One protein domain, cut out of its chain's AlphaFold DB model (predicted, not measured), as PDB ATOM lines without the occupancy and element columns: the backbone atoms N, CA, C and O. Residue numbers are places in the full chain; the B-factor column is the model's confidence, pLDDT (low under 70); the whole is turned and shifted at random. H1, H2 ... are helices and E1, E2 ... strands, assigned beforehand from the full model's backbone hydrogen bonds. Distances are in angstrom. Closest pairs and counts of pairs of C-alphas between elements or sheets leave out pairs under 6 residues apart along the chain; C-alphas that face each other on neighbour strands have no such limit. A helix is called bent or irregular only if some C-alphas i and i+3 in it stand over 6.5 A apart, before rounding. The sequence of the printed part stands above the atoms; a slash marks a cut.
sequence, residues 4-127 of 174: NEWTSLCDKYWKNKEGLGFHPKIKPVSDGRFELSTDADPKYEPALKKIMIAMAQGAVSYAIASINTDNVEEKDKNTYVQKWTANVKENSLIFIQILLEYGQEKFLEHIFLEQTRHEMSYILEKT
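AT A GLANCE: This is residues 4 to 127 of the 174 residues of an uncharacterized protein of Eubacterium sp. An3 (UniProt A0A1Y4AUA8). This is an elongated helical body in which H2 and H3 form a staggered helical hairpin, overlapping only near H2's last residues and H3's last residues, and H5 runs beside H3 and H4. The short H4 packs between H2 and H5 near the middle, while H1 and the small strand hairpin of E1 and E2 pack on the half that holds H2 and H4. The printed part has 124 residues, with five named helices and two named strands in the order H1, E1, E2, H2, H3, H4, H5; the two-stranded sheet is antiparallel and the class is mostly helix. It is only just compact, close to loose, with a radius of gyration of the C-alphas of 16.5 A, and spans 56 by 32 by 19 A.

IN THESE COORDINATES: H1, residues 4 to 20, begins with C-alpha 4 at (-3.359, -13.437, 13.918) and is 24.0 A long. E1, residues 24 to 28, and E2, residues 34 to 38, follow. H2, residues 45 to 65, measures 30.0 A from C-alpha 45 at (16.179, -19.432, 27.514) to C-alpha 65. H3, residues 74 to 90, is 25.3 A long and irregular: C-alphas 75 and 78 are 7.4 A apart. H4 is residues 92 to 101. H5, residues 104 to 126, is the longest at 33.1 A and ends with C-alpha 126 at (-20.595, -44.877, 6.866).

HOW THE PARTS SIT: H2 is the hub, touching H1, H3 and H4. H2, H3 and H5 form an up-and-down bundle, each helix running against the one before it. H2 with residues 60 to 64 touches H3 with residues 84 to 89, closest at the C-alphas of Ile 64 and Thr 85, 5.6 A, at a shallow tilt of 23 degrees. H3 and H5 only just touch, with 3 pairs of C-alphas within 8 A; the closest are those of Trp 84 and His 118, 7.1 A. H4 touches H2, closest at the C-alphas of Ile 96 and Ala 56, 5.7 A, at a steep tilt of 54 degrees. H4 and H5 form a helical hairpin, with the closest C-alphas, those of Leu 99 and Phe 107, 5.1 A apart. H1 with residues 6 to 13 touches H2, closest at the C-alphas of Trp 6 and Gly 58, 6.0 A. The hairpin E1 and E2 has N 25 and O 37 within hydrogen-bond range at 2.8 A, and N 27 and O 35 at 2.9 A. The closest C-alphas of E2 and H2 are those of Ser 37 and Lys 49, 6.5 A. H1 and H3 are apart. In H1, H2, H4 and H5 every O i to N i+4 pair is within hydrogen-bond range; in H3 11 of 13 are.

THE WHOLE: The two C-alphas farthest apart, those of Lys 43 and Thr 127, are 57.0 A apart. The printed part has no cut, and no link between named elements is long. The mean pLDDT of the printed part is 90.7, and residues 31 to 32 are under 70.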
ATOM      1  N   ASN A   4      -4.340 -14.466  14.277       87.56
ATOM      2  CA  ASN A   4      -3.359 -13.437  13.918       87.56
ATOM      3  C   ASN A   4      -2.294 -13.260  15.009       87.56
ATOM      4  O   ASN A   4      -1.108 -13.152  14.703       87.56
ATOM      5  N   GLU A   5      -2.700 -13.274  16.282       90.44
ATOM      6  CA  GLU A   5      -1.764 -13.240  17.414       90.44
ATOM      7  C   GLU A   5      -0.852 -14.472  17.419       90.44
ATOM      8  O   GLU A   5       0.349 -14.349  17.656       90.44
ATOM      9  N   TRP A   6      -1.406 -15.653  17.124       93.12
ATOM     10  CA  TRP A   6      -0.637 -16.894  17.052       93.12
ATOM     11  C   TRP A   6       0.350 -16.901  15.880       93.12
ATOM     12  O   TRP A   6       1.515 -17.248  16.069       93.12
ATOM     13  N   THR A   7      -0.076 -16.448  14.699       92.12
ATOM     14  CA  THR A   7       0.794 -16.316  13.515       92.12
ATOM     15  C   THR A   7       1.953 -15.357  13.786       92.12
ATOM     16  O   THR A   7       3.111 -15.720  13.613       92.12
ATOM     17  N   SER A   8       1.675 -14.173  14.347       93.31
ATOM     18  CA  SER A   8       2.727 -13.210  14.705       93.31
ATOM     19  C   SER A   8       3.717 -13.772  15.736       93.31
ATOM     20  O   SER A   8       4.920 -13.502  15.677       93.31
ATOM     21  N   LEU A   9       3.231 -14.584  16.680       94.50
ATOM     22  CA  LEU A   9       4.081 -15.279  17.641       94.50
ATOM     23  C   LEU A   9       4.982 -16.321  16.960       94.50
ATOM     24  O   LEU A   9       6.167 -16.394  17.294       94.50
ATOM     25  N   CYS A  10       4.443 -17.085  16.005       94.56
ATOM     26  CA  CYS A  10       5.208 -18.037  15.202       94.56
ATOM     27  C   CYS A  10       6.300 -17.319  14.396       94.56
ATOM     28  O   CYS A  10       7.466 -17.708  14.479       94.56
ATOM     29  N   ASP A  11       5.970 -16.215  13.723       93.75
ATOM     30  CA  ASP A  11       6.942 -15.400  12.979       93.75
ATOM     31  C   ASP A  11       8.062 -14.880  13.884       93.75
ATOM     32  O   ASP A  11       9.243 -14.893  13.529       93.75
ATOM     33  N   LYS A  12       7.704 -14.416  15.087       93.75
ATOM     34  CA  LYS A  12       8.674 -13.927  16.072       93.75
ATOM     35  C   LYS A  12       9.614 -15.037  16.537       93.75
ATOM     36  O   LYS A  12      10.809 -14.793  16.693       93.75
ATOM     37  N   TYR A  13       9.092 -16.237  16.776       95.25
ATOM     38  CA  TYR A  13       9.913 -17.396  17.113       95.25
ATOM     39  C   TYR A  13      10.895 -17.734  15.997       95.25
ATOM     40  O   TYR A  13      12.080 -17.887  16.280       95.25
ATOM     41  N   TRP A  14      10.429 -17.786  14.749       93.62
ATOM     42  CA  TRP A  14      11.270 -18.116  13.599       93.62
ATOM     43  C   TRP A  14      12.382 -17.094  13.375       93.62
ATOM     44  O   TRP A  14      13.545 -17.479  13.281       93.62
ATOM     45  N   LYS A  15      12.067 -15.798  13.463       92.62
ATOM     46  CA  LYS A  15      13.081 -14.731  13.437       92.62
ATOM     47  C   LYS A  15      14.122 -14.884  14.547       92.62
ATOM     48  O   LYS A  15      15.310 -14.687  14.310       92.62
ATOM     49  N   ASN A  16      13.698 -15.243  15.760       92.44
ATOM     50  CA  ASN A  16      14.627 -15.479  16.866       92.44
ATOM     51  C   ASN A  16      15.465 -16.745  16.648       92.44
ATOM     52  O   ASN A  16      16.645 -16.741  16.979       92.44
ATOM     53  N   LYS A  17      14.871 -17.817  16.113       93.12
ATOM     54  CA  LYS A  17      15.556 -19.077  15.798       93.12
ATOM     55  C   LYS A  17      16.663 -18.854  14.774       93.12
ATOM     56  O   LYS A  17      17.784 -19.295  14.995       93.12
ATOM     57  N   GLU A  18      16.372 -18.101  13.717       91.25
ATOM     58  CA  GLU A  18      17.348 -17.707  12.698       91.25
ATOM     59  C   GLU A  18      18.416 -16.758  13.258       91.25
ATOM     60  O   GLU A  18      19.606 -16.986  13.064       91.25
ATOM     61  N   GLY A  19      18.007 -15.719  13.994       92.06
ATOM     62  CA  GLY A  19      18.925 -14.693  14.494       92.06
ATOM     63  C   GLY A  19      19.850 -15.158  15.622       92.06
ATOM     64  O   GLY A  19      20.964 -14.656  15.744       92.06
ATOM     65  N   LEU A  20      19.402 -16.099  16.457       91.81
ATOM     66  CA  LEU A  20      20.174 -16.630  17.587       91.81
ATOM     67  C   LEU A  20      20.785 -18.012  17.300       91.81
ATOM     68  O   LEU A  20      21.584 -18.482  18.103       91.81
ATOM     69  N   GLY A  21      20.408 -18.665  16.194       91.25
ATOM     70  CA  GLY A  21      20.958 -19.956  15.775       91.25
ATOM     71  C   GLY A  21      20.683 -21.113  16.741       91.25
ATOM     72  O   GLY A  21      21.512 -22.012  16.851       91.25
ATOM     73  N   PHE A  22      19.560 -21.080  17.466       92.56
ATOM     74  CA  PHE A  22      19.227 -22.111  18.453       92.56
ATOM     75  C   PHE A  22      18.383 -23.248  17.867       92.56
ATOM     76  O   PHE A  22      17.639 -23.077  16.898       92.56
ATOM     77  N   HIS A  23      18.412 -24.393  18.537       92.94
ATOM     78  CA  HIS A  23      17.622 -25.576  18.236       92.94
ATOM     79  C   HIS A  23      16.635 -25.863  19.372       92.94
ATOM     80  O   HIS A  23      17.039 -25.975  20.537       92.94
ATOM     81  N   PRO A  24      15.331 -26.001  19.072       91.88
ATOM     82  CA  PRO A  24      14.377 -26.485  20.054       91.88
ATOM     83  C   PRO A  24      14.679 -27.945  20.395       91.88
ATOM     84  O   PRO A  24      15.053 -28.745  19.542       91.88
ATOM     85  N   LYS A  25      14.476 -28.304  21.656       90.69
ATOM     86  CA  LYS A  25      14.557 -29.674  22.155       90.69
ATOM     87  C   LYS A  25      13.239 -30.009  22.823       90.69
ATOM     88  O   LYS A  25      12.784 -29.279  23.707       90.69
ATOM     89  N   ILE A  26      12.648 -31.117  22.404       90.19
ATOM     90  CA  ILE A  26      11.371 -31.599  22.914       90.19
ATOM     91  C   ILE A  26      11.613 -32.976  23.507       90.19
ATOM     92  O   ILE A  26      12.110 -33.872  22.828       90.19
ATOM     93  N   LYS A  27      11.293 -33.135  24.788       88.12
ATOM     94  CA  LYS A  27      11.472 -34.398  25.497       88.12
ATOM     95  C   LYS A  27      10.120 -34.885  26.010       88.12
ATOM     96  O   LYS A  27       9.516 -34.181  26.820       88.12
ATOM     97  N   PRO A  28       9.634 -36.065  25.594       83.75
ATOM     98  CA  PRO A  28       8.451 -36.647  26.210       83.75
ATOM     99  C   PRO A  28       8.731 -36.945  27.688       83.75
ATOM    100  O   PRO A  28       9.811 -37.417  28.054       83.75
ATOM    101  N   VAL A  29       7.754 -36.656  28.541       84.25
ATOM    102  CA  VAL A  29       7.740 -37.037  29.960       84.25
ATOM    103  C   VAL A  29       6.534 -37.947  30.221       84.25
ATOM    104  O   VAL A  29       5.738 -38.211  29.318       84.25
ATOM    105  N   SER A  30       6.403 -38.473  31.441       79.06
ATOM    106  CA  SER A  30       5.256 -39.310  31.802       79.06
ATOM    107  C   SER A  30       3.926 -38.568  31.595       79.06
ATOM    108  O   SER A  30       3.849 -37.335  31.669       79.06
ATOM    109  N   ASP A  31       2.860 -39.339  31.373       69.81
ATOM    110  CA  ASP A  31       1.473 -38.850  31.353       69.81
ATOM    111  C   ASP A  31       1.123 -37.950  30.152       69.81
ATOM    112  O   ASP A  31       0.289 -37.051  30.262       69.81
ATOM    113  N   GLY A  32       1.776 -38.153  29.002       65.25
ATOM    114  CA  GLY A  32       1.470 -37.421  27.761       65.25
ATOM    115  C   GLY A  32       1.909 -35.952  27.768       65.25
ATOM    116  O   GLY A  32       1.535 -35.182  26.887       65.25
ATOM    117  N   ARG A  33       2.705 -35.551  28.763       80.38
ATOM    118  CA  ARG A  33       3.340 -34.234  28.822       80.38
ATOM    119  C   ARG A  33       4.671 -34.261  28.059       80.38
ATOM    120  O   ARG A  33       5.264 -35.316  27.836       80.38
ATOM    121  N   PHE A  34       5.177 -33.090  27.700       83.69
ATOM    122  CA  PHE A  34       6.510 -32.934  27.122       83.69
ATOM    123  C   PHE A  34       7.192 -31.690  27.688       83.69
ATOM    124  O   PHE A  34       6.548 -30.697  28.031       83.69
ATOM    125  N   GLU A  35       8.508 -31.767  27.806       87.94
ATOM    126  CA  GLU A  35       9.368 -30.678  28.235       87.94
ATOM    127  C   GLU A  35       9.970 -29.985  27.012       87.94
ATOM    128  O   GLU A  35      10.462 -30.637  26.088       87.94
ATOM    129  N   LEU A  36       9.931 -28.653  27.021       89.69
ATOM    130  CA  LEU A  36      10.497 -27.802  25.982       89.69
ATOM    131  C   LEU A  36      11.771 -27.140  26.505       89.69
ATOM    132  O   LEU A  36      11.761 -26.491  27.554       89.69
ATOM    133  N   SER A  37      12.858 -27.268  25.756       90.06
ATOM    134  CA  SER A  37      14.131 -26.599  26.024       90.06
ATOM    135  C   SER A  37      14.782 -26.118  24.728       90.06
ATOM    136  O   SER A  37      14.264 -26.341  23.634       90.06
ATOM    137  N   THR A  38      15.883 -25.388  24.852       92.12
ATOM    138  CA  THR A  38      16.660 -24.842  23.736       92.12
ATOM    139  C   THR A  38      18.137 -24.834  24.123       92.12
ATOM    140  O   THR A  38      18.458 -24.875  25.309       92.12
ATOM    141  N   ASP A  39      19.032 -24.835  23.141       92.62
ATOM    142  CA  ASP A  39      20.480 -24.668  23.319       92.62
ATOM    143  C   ASP A  39      20.947 -23.199  23.212       92.62
ATOM    144  O   ASP A  39      22.149 -22.938  23.195       92.62
ATOM    145  N   ALA A  40      20.013 -22.243  23.165       92.12
ATOM    146  CA  ALA A  40      20.316 -20.814  23.198       92.12
ATOM    147  C   ALA A  40      21.096 -20.398  24.465       92.12
ATOM    148  O   ALA A  40      21.029 -21.062  25.500       92.12
ATOM    149  N   ASP A  41      21.763 -19.235  24.409       91.75
ATOM    150  CA  ASP A  41      22.393 -18.604  25.582       91.75
ATOM    151  C   ASP A  41      21.390 -18.563  26.765       91.75
ATOM    152  O   ASP A  41      20.256 -18.091  26.580       91.75
ATOM    153  N   PRO A  42      21.782 -19.037  27.971       92.44
ATOM    154  CA  PRO A  42      20.903 -19.143  29.138       92.44
ATOM    155  C   PRO A  42      20.123 -17.871  29.477       92.44
ATOM    156  O   PRO A  42      19.018 -17.947  30.015       92.44
ATOM    157  N   LYS A  43      20.645 -16.684  29.138       94.25
ATOM    158  CA  LYS A  43      19.927 -15.422  29.384       94.25
ATOM    159  C   LYS A  43      18.652 -15.276  28.539       94.25
ATOM    160  O   LYS A  43      17.737 -14.558  28.938       94.25
ATOM    161  N   TYR A  44      18.579 -15.942  27.383       92.25
ATOM    162  CA  TYR A  44      17.417 -15.923  26.485       92.25
ATOM    163  C   TYR A  44      16.467 -17.104  26.710       92.25
ATOM    164  O   TYR A  44      15.287 -17.005  26.360       92.25
ATOM    165  N   GLU A  45      16.944 -18.197  27.313       90.69
ATOM    166  CA  GLU A  45      16.179 -19.432  27.514       90.69
ATOM    167  C   GLU A  45      14.791 -19.197  28.152       90.69
ATOM    168  O   GLU A  45      13.804 -19.699  27.600       90.69
ATOM    169  N   PRO A  46      14.626 -18.389  29.224       91.94
ATOM    170  CA  PRO A  46      13.308 -18.169  29.824       91.94
ATOM    171  C   PRO A  46      12.308 -17.497  28.873       91.94
ATOM    172  O   PRO A  46      11.117 -17.813  28.893       91.94
ATOM    173  N   ALA A  47      12.774 -16.563  28.041       92.94
ATOM    174  CA  ALA A  47      11.927 -15.862  27.080       92.94
ATOM    175  C   ALA A  47      11.548 -16.774  25.904       92.94
ATOM    176  O   ALA A  47      10.384 -16.801  25.499       92.94
ATOM    177  N   LEU A  48      12.504 -17.561  25.403       93.44
ATOM    178  CA  LEU A  48      12.269 -18.525  24.330       93.44
ATOM    179  C   LEU A  48      11.307 -19.631  24.769       93.44
ATOM    180  O   LEU A  48      10.343 -19.902  24.055       93.44
ATOM    181  N   LYS A  49      11.472 -20.186  25.977       92.31
ATOM    182  CA  LYS A  49      10.533 -21.173  26.538       92.31
ATOM    183  C   LYS A  49       9.102 -20.639  26.600       92.31
ATOM    184  O   LYS A  49       8.177 -21.339  26.199       92.31
ATOM    185  N   LYS A  50       8.904 -19.390  27.043       92.75
ATOM    186  CA  LYS A  50       7.570 -18.758  27.064       92.75
ATOM    187  C   LYS A  50       6.945 -18.687  25.671       92.75
ATOM    188  O   LYS A  50       5.765 -18.995  25.524       92.75
ATOM    189  N   ILE A  51       7.732 -18.313  24.661       94.38
ATOM    190  CA  ILE A  51       7.274 -18.257  23.267       94.38
ATOM    191  C   ILE A  51       6.909 -19.658  22.765       94.38
ATOM    192  O   ILE A  51       5.812 -19.840  22.245       94.38
ATOM    193  N   MET A  52       7.774 -20.654  22.979       94.31
ATOM    194  CA  MET A  52       7.535 -22.037  22.548       94.31
ATOM    195  C   MET A  52       6.265 -22.626  23.179       94.31
ATOM    196  O   MET A  52       5.469 -23.251  22.484       94.31
ATOM    197  N   ILE A  53       6.036 -22.388  24.476       92.56
ATOM    198  CA  ILE A  53       4.820 -22.835  25.177       92.56
ATOM    199  C   ILE A  53       3.574 -22.167  24.583       92.56
ATOM    200  O   ILE A  53       2.590 -22.846  24.294       92.56
ATOM    201  N   ALA A  54       3.611 -20.851  24.379       93.62
ATOM    202  CA  ALA A  54       2.481 -20.112  23.826       93.62
ATOM    203  C   ALA A  54       2.169 -20.536  22.376       93.62
ATOM    204  O   ALA A  54       0.999 -20.672  22.010       93.62
ATOM    205  N   MET A  55       3.196 -20.832  21.572       94.81
ATOM    206  CA  MET A  55       3.030 -21.410  20.235       94.81
ATOM    207  C   MET A  55       2.390 -22.793  20.284       94.81
ATOM    208  O   MET A  55       1.434 -23.030  19.551       94.81
ATOM    209  N   ALA A  56       2.880 -23.678  21.156       92.88
ATOM    210  CA  ALA A  56       2.345 -25.026  21.332       92.88
ATOM    211  C   ALA A  56       0.861 -25.010  21.737       92.88
ATOM    212  O   ALA A  56       0.048 -25.740  21.171       92.88
ATOM    213  N   GLN A  57       0.485 -24.133  22.671       91.75
ATOM    214  CA  GLN A  57      -0.910 -23.954  23.087       91.75
ATOM    215  C   GLN A  57      -1.798 -23.464  21.937       91.75
ATOM    216  O   GLN A  57      -2.903 -23.980  21.743       91.75
ATOM    217  N   GLY A  58      -1.316 -22.489  21.161       93.31
ATOM    218  CA  GLY A  58      -2.026 -21.996  19.983       93.31
ATOM    219  C   GLY A  58      -2.175 -23.066  18.900       93.31
ATOM    220  O   GLY A  58      -3.259 -23.212  18.349       93.31
ATOM    221  N   ALA A  59      -1.141 -23.881  18.677       93.62
ATOM    222  CA  ALA A  59      -1.136 -24.960  17.693       93.62
ATOM    223  C   ALA A  59      -2.183 -26.034  18.008       93.62
ATOM    224  O   ALA A  59      -2.995 -26.385  17.155       93.62
ATOM    225  N   VAL A  60      -2.223 -26.509  19.258       92.88
ATOM    226  CA  VAL A  60      -3.224 -27.494  19.699       92.88
ATOM    227  C   VAL A  60      -4.636 -26.914  19.607       92.88
ATOM    228  O   VAL A  60      -5.547 -27.581  19.120       92.88
ATOM    229  N   SER A  61      -4.821 -25.656  20.022       92.12
ATOM    230  CA  SER A  61      -6.122 -24.980  19.933       92.12
ATOM    231  C   SER A  61      -6.587 -24.835  18.481       92.12
ATOM    232  O   SER A  61      -7.745 -25.115  18.177       92.12
ATOM    233  N   TYR A  62      -5.679 -24.449  17.580       91.88
ATOM    234  CA  TYR A  62      -5.941 -24.348  16.147       91.88
ATOM    235  C   TYR A  62      -6.317 -25.707  15.550       91.88
ATOM    236  O   TYR A  62      -7.333 -25.817  14.867       91.88
ATOM    237  N   ALA A  63      -5.536 -26.752  15.832       92.62
ATOM    238  CA  ALA A  63      -5.789 -28.094  15.322       92.62
ATOM    239  C   ALA A  63      -7.178 -28.598  15.744       92.62
ATOM    240  O   ALA A  63      -7.946 -29.050  14.902       92.62
ATOM    241  N   ILE A  64      -7.557 -28.439  17.017       93.00
ATOM    242  CA  ILE A  64      -8.891 -28.827  17.505       93.00
ATOM    243  C   ILE A  64     -10.000 -28.031  16.800       93.00
ATOM    244  O   ILE A  64     -10.995 -28.618  16.381       93.00
ATOM    245  N   ALA A  65      -9.835 -26.713  16.659       90.75
ATOM    246  CA  ALA A  65     -10.879 -25.825  16.146       90.75
ATOM    247  C   ALA A  65     -11.035 -25.835  14.616       90.75
ATOM    248  O   ALA A  65     -12.050 -25.366  14.112       90.75
ATOM    249  N   SER A  66     -10.045 -26.334  13.874       88.75
ATOM    250  CA  SER A  66     -10.028 -26.275  12.403       88.75
ATOM    251  C   SER A  66     -10.803 -27.403  11.716       88.75
ATOM    252  O   SER A  66     -10.881 -27.413  10.491       88.75
ATOM    253  N   ILE A  67     -11.372 -28.351  12.465       91.06
ATOM    254  CA  ILE A  67     -12.064 -29.499  11.875       91.06
ATOM    255  C   ILE A  67     -13.349 -29.087  11.139       91.06
ATOM    256  O   ILE A  67     -14.209 -28.409  11.703       91.06
ATOM    257  N   ASN A  68     -13.505 -29.543   9.893       85.81
ATOM    258  CA  ASN A  68     -14.743 -29.388   9.130       85.81
ATOM    259  C   ASN A  68     -15.730 -30.533   9.447       85.81
ATOM    260  O   ASN A  68     -15.330 -31.684   9.619       85.81
ATOM    261  N   THR A  69     -17.024 -30.211   9.523       89.19
ATOM    262  CA  THR A  69     -18.121 -31.163   9.761       89.19
ATOM    263  C   THR A  69     -19.199 -31.144   8.669       89.19
ATOM    264  O   THR A  69     -20.246 -31.765   8.846       89.19
ATOM    265  N   ASP A  70     -18.966 -30.463   7.542       83.88
ATOM    266  CA  ASP A  70     -19.945 -30.297   6.454       83.88
ATOM    267  C   ASP A  70     -20.432 -31.634   5.870       83.88
ATOM    268  O   ASP A  70     -21.617 -31.790   5.573       83.88
ATOM    269  N   ASN A  71     -19.537 -32.623   5.766       78.50
ATOM    270  CA  ASN A  71     -19.838 -33.962   5.246       78.50
ATOM    271  C   ASN A  71     -20.224 -34.976   6.339       78.50
ATOM    272  O   ASN A  71     -20.341 -36.173   6.072       78.50
ATOM    273  N   VAL A  72     -20.439 -34.515   7.574       86.62
ATOM    274  CA  VAL A  72     -20.772 -35.361   8.726       86.62
ATOM    275  C   VAL A  72     -22.271 -35.306   9.000       86.62
ATOM    276  O   VAL A  72     -22.864 -34.229   9.103       86.62
ATOM    277  N   GLU A  73     -22.905 -36.471   9.146       87.94
ATOM    278  CA  GLU A  73     -24.317 -36.541   9.526       87.94
ATOM    279  C   GLU A  73     -24.547 -35.865  10.884       87.94
ATOM    280  O   GLU A  73     -23.778 -36.056  11.825       87.94
ATOM    281  N   GLU A  74     -25.651 -35.123  11.023       90.62
ATOM    282  CA  GLU A  74     -25.930 -34.306  12.214       90.62
ATOM    283  C   GLU A  74     -25.835 -35.098  13.531       90.62
ATOM    284  O   GLU A  74     -25.269 -34.624  14.512       90.62
ATOM    285  N   LYS A  75     -26.321 -36.347  13.531       93.25
ATOM    286  CA  LYS A  75     -26.296 -37.237  14.702       93.25
ATOM    287  C   LYS A  75     -24.879 -37.644  15.135       93.25
ATOM    288  O   LYS A  75     -24.681 -37.987  16.295       93.25
ATOM    289  N   ASP A  76     -23.912 -37.614  14.218       94.50
ATOM    290  CA  ASP A  76     -22.542 -38.078  14.445       94.50
ATOM    291  C   ASP A  76     -21.569 -36.927  14.754       94.50
ATOM    292  O   ASP A  76     -20.470 -37.186  15.249       94.50
ATOM    293  N   LYS A  77     -21.946 -35.662  14.498       94.31
ATOM    294  CA  LYS A  77     -21.050 -34.492  14.612       94.31
ATOM    295  C   LYS A  77     -20.316 -34.411  15.947       94.31
ATOM    296  O   LYS A  77     -19.100 -34.229  15.972       94.31
ATOM    297  N   ASN A  78     -21.023 -34.614  17.059       96.12
ATOM    298  CA  ASN A  78     -20.410 -34.570  18.390       96.12
ATOM    299  C   ASN A  78     -19.340 -35.656  18.565       96.12
ATOM    300  O   ASN A  78     -18.226 -35.366  18.999       96.12
ATOM    301  N   THR A  79     -19.652 -36.900  18.196       96.06
ATOM    302  CA  THR A  79     -18.704 -38.019  18.283       96.06
ATOM    303  C   THR A  79     -17.524 -37.821  17.334       96.06
ATOM    304  O   THR A  79     -16.386 -38.102  17.704       96.06
ATOM    305  N   TYR A  80     -17.767 -37.292  16.137       95.25
ATOM    306  CA  TYR A  80     -16.730 -36.981  15.158       95.25
ATOM    307  C   TYR A  80     -15.728 -35.940  15.687       95.25
ATOM    308  O   TYR A  80     -14.519 -36.172  15.629       95.25
ATOM    309  N   VAL A  81     -16.218 -34.844  16.281       96.56
ATOM    310  CA  VAL A  81     -15.378 -33.805  16.908       96.56
ATOM    311  C   VAL A  81     -14.634 -34.343  18.134       96.56
ATOM    312  O   VAL A  81     -13.468 -34.004  18.350       96.56
ATOM    313  N   GLN A  82     -15.262 -35.215  18.930       96.75
ATOM    314  CA  GLN A  82     -14.603 -35.869  20.066       96.75
ATOM    315  C   GLN A  82     -13.459 -36.786  19.617       96.75
ATOM    316  O   GLN A  82     -12.368 -36.699  20.182       96.75
ATOM    317  N   LYS A  83     -13.677 -37.613  18.582       95.88
ATOM    318  CA  LYS A  83     -12.632 -38.460  17.982       95.88
ATOM    319  C   LYS A  83     -11.480 -37.603  17.439       95.88
ATOM    320  O   LYS A  83     -10.327 -37.886  17.747       95.88
ATOM    321  N   TRP A  84     -11.782 -36.512  16.726       96.31
ATOM    322  CA  TRP A  84     -10.764 -35.563  16.252       96.31
ATOM    323  C   TRP A  84      -9.959 -34.955  17.405       96.31
ATOM    324  O   TRP A  84      -8.731 -34.961  17.397       96.31
ATOM    325  N   THR A  85     -10.641 -34.479  18.445       95.81
ATOM    326  CA  THR A  85      -9.991 -33.883  19.620       95.81
ATOM    327  C   THR A  85      -9.079 -34.885  20.330       95.81
ATOM    328  O   THR A  85      -8.005 -34.509  20.801       95.81
ATOM    329  N   ALA A  86      -9.486 -36.154  20.420       94.88
ATOM    330  CA  ALA A  86      -8.653 -37.221  20.968       94.88
ATOM    331  C   ALA A  86      -7.407 -37.462  20.099       94.88
ATOM    332  O   ALA A  86      -6.302 -37.464  20.638       94.88
ATOM    333  N   ASN A  87      -7.573 -37.538  18.773       93.50
ATOM    334  CA  ASN A  87      -6.466 -37.676  17.823       93.50
ATOM    335  C   ASN A  87      -5.450 -36.529  17.952       93.50
ATOM    336  O   ASN A  87      -4.246 -36.765  18.015       93.50
ATOM    337  N   VAL A  88      -5.923 -35.281  18.061       94.06
ATOM    338  CA  VAL A  88      -5.040 -34.118  18.245       94.06
ATOM    339  C   VAL A  88      -4.270 -34.197  19.561       94.06
ATOM    340  O   VAL A  88      -3.094 -33.845  19.601       94.06
ATOM    341  N   LYS A  89      -4.903 -34.653  20.647       90.75
ATOM    342  CA  LYS A  89      -4.227 -34.811  21.943       90.75
ATOM    343  C   LYS A  89      -3.135 -35.873  21.875       90.75
ATOM    344  O   LYS A  89      -2.020 -35.608  22.323       90.75
ATOM    345  N   GLU A  90      -3.444 -37.024  21.287       90.25
ATOM    346  CA  GLU A  90      -2.511 -38.141  21.122       90.25
ATOM    347  C   GLU A  90      -1.301 -37.757  20.257       90.25
ATOM    348  O   GLU A  90      -0.166 -38.064  20.608       90.25
ATOM    349  N   ASN A  91      -1.526 -36.981  19.193       90.25
ATOM    350  CA  ASN A  91      -0.481 -36.560  18.256       90.25
ATOM    351  C   ASN A  91       0.131 -35.181  18.565       90.25
ATOM    352  O   ASN A  91       0.980 -34.691  17.818       90.25
ATOM    353  N   SER A  92      -0.259 -34.546  19.676       90.44
ATOM    354  CA  SER A  92       0.135 -33.166  20.007       90.44
ATOM    355  C   SER A  92       1.651 -32.958  20.033       90.44
ATOM    356  O   SER A  92       2.137 -31.921  19.583       90.44
ATOM    357  N   LEU A  93       2.406 -33.960  20.491       91.00
ATOM    358  CA  LEU A  93       3.866 -33.933  20.505       91.00
ATOM    359  C   LEU A  93       4.453 -33.781  19.095       91.00
ATOM    360  O   LEU A  93       5.288 -32.906  18.873       91.00
ATOM    361  N   ILE A  94       3.989 -34.603  18.150       91.12
ATOM    362  CA  ILE A  94       4.446 -34.592  16.754       91.12
ATOM    363  C   ILE A  94       4.104 -33.248  16.115       91.12
ATOM    364  O   ILE A  94       4.943 -32.633  15.465       91.12
ATOM    365  N   PHE A  95       2.896 -32.743  16.352       92.81
ATOM    366  CA  PHE A  95       2.461 -31.460  15.806       92.81
ATOM    367  C   PHE A  95       3.329 -30.296  16.295       92.81
ATOM    368  O   PHE A  95       3.734 -29.435  15.512       92.81
ATOM    369  N   ILE A  96       3.652 -30.285  17.587       93.88
ATOM    370  CA  ILE A  96       4.504 -29.258  18.191       93.88
ATOM    371  C   ILE A  96       5.944 -29.392  17.701       93.88
ATOM    372  O   ILE A  96       6.592 -28.376  17.447       93.88
ATOM    373  N   GLN A  97       6.429 -30.619  17.509       92.88
ATOM    374  CA  GLN A  97       7.726 -30.862  16.891       92.88
ATOM    375  C   GLN A  97       7.781 -30.296  15.477       92.88
ATOM    376  O   GLN A  97       8.699 -29.539  15.166       92.88
ATOM    377  N   ILE A  98       6.760 -30.565  14.660       94.19
ATOM    378  CA  ILE A  98       6.701 -30.051  13.295       94.19
ATOM    379  C   ILE A  98       6.750 -28.518  13.289       94.19
ATOM    380  O   ILE A  98       7.529 -27.917  12.547       94.19
ATOM    381  N   LEU A  99       5.959 -27.882  14.155       95.38
ATOM    382  CA  LEU A  99       5.891 -26.427  14.254       95.38
ATOM    383  C   LEU A  99       7.230 -25.792  14.660       95.38
ATOM    384  O   LEU A  99       7.620 -24.766  14.100       95.38
ATOM    385  N   LEU A 100       7.910 -26.367  15.652       94.12
ATOM    386  CA  LEU A 100       9.153 -25.813  16.190       94.12
ATOM    387  C   LEU A 100      10.355 -26.078  15.268       94.12
ATOM    388  O   LEU A 100      11.247 -25.234  15.168       94.12
ATOM    389  N   GLU A 101      10.386 -27.223  14.584       92.50
ATOM    390  CA  GLU A 101      11.509 -27.619  13.727       92.50
ATOM    391  C   GLU A 101      11.378 -27.126  12.282       92.50
ATOM    392  O   GLU A 101      12.376 -26.670  11.719       92.50
ATOM    393  N   TYR A 102      10.173 -27.177  11.700       92.00
ATOM    394  CA  TYR A 102       9.933 -26.938  10.264       92.00
ATOM    395  C   TYR A 102       8.982 -25.777   9.967       92.00
ATOM    396  O   TYR A 102       8.955 -25.276   8.846       92.00
ATOM    397  N   GLY A 103       8.219 -25.329  10.961       91.62
ATOM    398  CA  GLY A 103       7.518 -24.053  10.917       91.62
ATOM    399  C   GLY A 103       6.022 -24.152  10.690       91.62
ATOM    400  O   GLY A 103       5.449 -25.236  10.587       91.62
ATOM    401  N   GLN A 104       5.376 -22.983  10.678       93.19
ATOM    402  CA  GLN A 104       3.917 -22.887  10.674       93.19
ATOM    403  C   GLN A 104       3.307 -23.502   9.413       93.19
ATOM    404  O   GLN A 104       2.338 -24.240   9.524       93.19
ATOM    405  N   GLU A 105       3.888 -23.260   8.237       91.94
ATOM    406  CA  GLU A 105       3.406 -23.828   6.972       91.94
ATOM    407  C   GLU A 105       3.389 -25.363   7.013       91.94
ATOM    408  O   GLU A 105       2.355 -25.976   6.761       91.94
ATOM    409  N   LYS A 106       4.493 -25.989   7.444       91.69
ATOM    410  CA  LYS A 106       4.587 -27.453   7.567       91.69
ATOM    411  C   LYS A 106       3.664 -28.027   8.628       91.69
ATOM    412  O   LYS A 106       3.107 -29.105   8.435       91.69
ATOM    413  N   PHE A 107       3.450 -27.299   9.717       94.50
ATOM    414  CA  PHE A 107       2.429 -27.656  10.693       94.50
ATOM    415  C   PHE A 107       1.026 -27.637  10.065       94.50
ATOM    416  O   PHE A 107       0.289 -28.609  10.209       94.50
ATOM    417  N   LEU A 108       0.663 -26.574   9.340       91.50
ATOM    418  CA  LEU A 108      -0.656 -26.436   8.715       91.50
ATOM    419  C   LEU A 108      -0.901 -27.505   7.642       91.50
ATOM    420  O   LEU A 108      -1.971 -28.112   7.637       91.50
ATOM    421  N   GLU A 109       0.092 -27.787   6.792       89.06
ATOM    422  CA  GLU A 109       0.047 -28.896   5.824       89.06
ATOM    423  C   GLU A 109      -0.244 -30.231   6.525       89.06
ATOM    424  O   GLU A 109      -1.090 -31.008   6.082       89.06
ATOM    425  N   HIS A 110       0.428 -30.495   7.648       92.00
ATOM    426  CA  HIS A 110       0.250 -31.740   8.387       92.00
ATOM    427  C   HIS A 110      -1.136 -31.844   9.037       92.00
ATOM    428  O   HIS A 110      -1.779 -32.889   8.939       92.00
ATOM    429  N   ILE A 111      -1.635 -30.760   9.646       91.62
ATOM    430  CA  ILE A 111      -2.999 -30.719  10.196       91.62
ATOM    431  C   ILE A 111      -4.033 -30.964   9.098       91.62
ATOM    432  O   ILE A 111      -4.942 -31.767   9.297       91.62
ATOM    433  N   PHE A 112      -3.877 -30.334   7.934       88.50
ATOM    434  CA  PHE A 112      -4.773 -30.535   6.798       88.50
ATOM    435  C   PHE A 112      -4.817 -32.004   6.344       88.50
ATOM    436  O   PHE A 112      -5.894 -32.566   6.128       88.50
ATOM    437  N   LEU A 113      -3.658 -32.663   6.246       88.06
ATOM    438  CA  LEU A 113      -3.586 -34.081   5.882       88.06
ATOM    439  C   LEU A 113      -4.283 -34.977   6.914       88.06
ATOM    440  O   LEU A 113      -5.033 -35.878   6.533       88.06
ATOM    441  N   GLU A 114      -4.079 -34.722   8.205       90.88
ATOM    442  CA  GLU A 114      -4.722 -35.480   9.283       90.88
ATOM    443  C   GLU A 114      -6.240 -35.255   9.330       90.88
ATOM    444  O   GLU A 114      -6.999 -36.205   9.519       90.88
ATOM    445  N   GLN A 115      -6.710 -34.033   9.074       89.38
ATOM    446  CA  GLN A 115      -8.141 -33.744   8.933       89.38
ATOM    447  C   GLN A 115      -8.753 -34.500   7.765       89.38
ATOM    448  O   GLN A 115      -9.805 -35.117   7.918       89.38
ATOM    449  N   THR A 116      -8.065 -34.505   6.623       84.75
ATOM    450  CA  THR A 116      -8.551 -35.219   5.444       84.75
ATOM    451  C   THR A 116      -8.619 -36.722   5.728       84.75
ATOM    452  O   THR A 116      -9.604 -37.372   5.395       84.75
ATOM    453  N   ARG A 117      -7.615 -37.298   6.404       87.06
ATOM    454  CA  ARG A 117      -7.639 -38.711   6.830       87.06
ATOM    455  C   ARG A 117      -8.798 -39.018   7.776       87.06
ATOM    456  O   ARG A 117      -9.449 -40.051   7.624       87.06
ATOM    457  N   HIS A 118      -9.054 -38.136   8.738       90.38
ATOM    458  CA  HIS A 118     -10.149 -38.280   9.696       90.38
ATOM    459  C   HIS A 118     -11.520 -38.235   9.006       90.38
ATOM    460  O   HIS A 118     -12.368 -39.093   9.257       90.38
ATOM    461  N   GLU A 119     -11.705 -37.302   8.072       86.19
ATOM    462  CA  GLU A 119     -12.907 -37.201   7.239       86.19
ATOM    463  C   GLU A 119     -13.098 -38.448   6.366       86.19
ATOM    464  O   GLU A 119     -14.175 -39.044   6.359       86.19
ATOM    465  N   MET A 120     -12.040 -38.903   5.690       81.56
ATOM    466  CA  MET A 120     -12.082 -40.122   4.876       81.56
ATOM    467  C   MET A 120     -12.485 -41.345   5.692       81.56
ATOM    468  O   MET A 120     -13.331 -42.124   5.256       81.56
ATOM    469  N   SER A 121     -11.893 -41.511   6.876       86.56
ATOM    470  CA  SER A 121     -12.211 -42.617   7.778       86.56
ATOM    471  C   SER A 121     -13.701 -42.630   8.127       86.56
ATOM    472  O   SER A 121     -14.353 -43.668   8.022       86.56
ATOM    473  N   TYR A 122     -14.272 -41.461   8.436       88.94
ATOM    474  CA  TYR A 122     -15.704 -41.322   8.693       88.94
ATOM    475  C   TYR A 122     -16.564 -41.680   7.473       88.94
ATOM    476  O   TYR A 122     -17.522 -42.446   7.599       88.94
ATOM    477  N   ILE A 123     -16.226 -41.163   6.287       83.44
ATOM    478  CA  ILE A 123     -16.982 -41.439   5.057       83.44
ATOM    479  C   ILE A 123     -16.980 -42.943   4.749       83.44
ATOM    480  O   ILE A 123     -18.031 -43.512   4.442       83.44
ATOM    481  N   LEU A 124     -15.826 -43.603   4.878       81.31
ATOM    482  CA  LEU A 124     -15.693 -45.043   4.657       81.31
ATOM    483  C   LEU A 124     -16.460 -45.861   5.706       81.31
ATOM    484  O   LEU A 124     -17.166 -46.792   5.329       81.31
ATOM    485  N   GLU A 125     -16.402 -45.486   6.991       87.06
ATOM    486  CA  GLU A 125     -17.157 -46.138   8.081       87.06
ATOM    487  C   GLU A 125     -18.673 -46.129   7.812       87.06
ATOM    488  O   GLU A 125     -19.390 -47.063   8.173       87.06
ATOM    489  N   LYS A 126     -19.170 -45.074   7.161       86.19
ATOM    490  CA  LYS A 126     -20.595 -44.877   6.866       86.19
ATOM    491  C   LYS A 126     -21.002 -45.316   5.465       86.19
ATOM    492  O   LYS A 126     -22.186 -45.262   5.133       86.19
ATOM    493  N   THR A 127     -20.051 -45.747   4.643       84.75
ATOM    494  CA  THR A 127     -20.343 -46.235   3.299       84.75
ATOM    495  C   THR A 127     -20.957 -47.626   3.383       84.75
ATOM    496  O   THR A 127     -20.354 -48.551   3.920       84.75
TER     497      THR A 127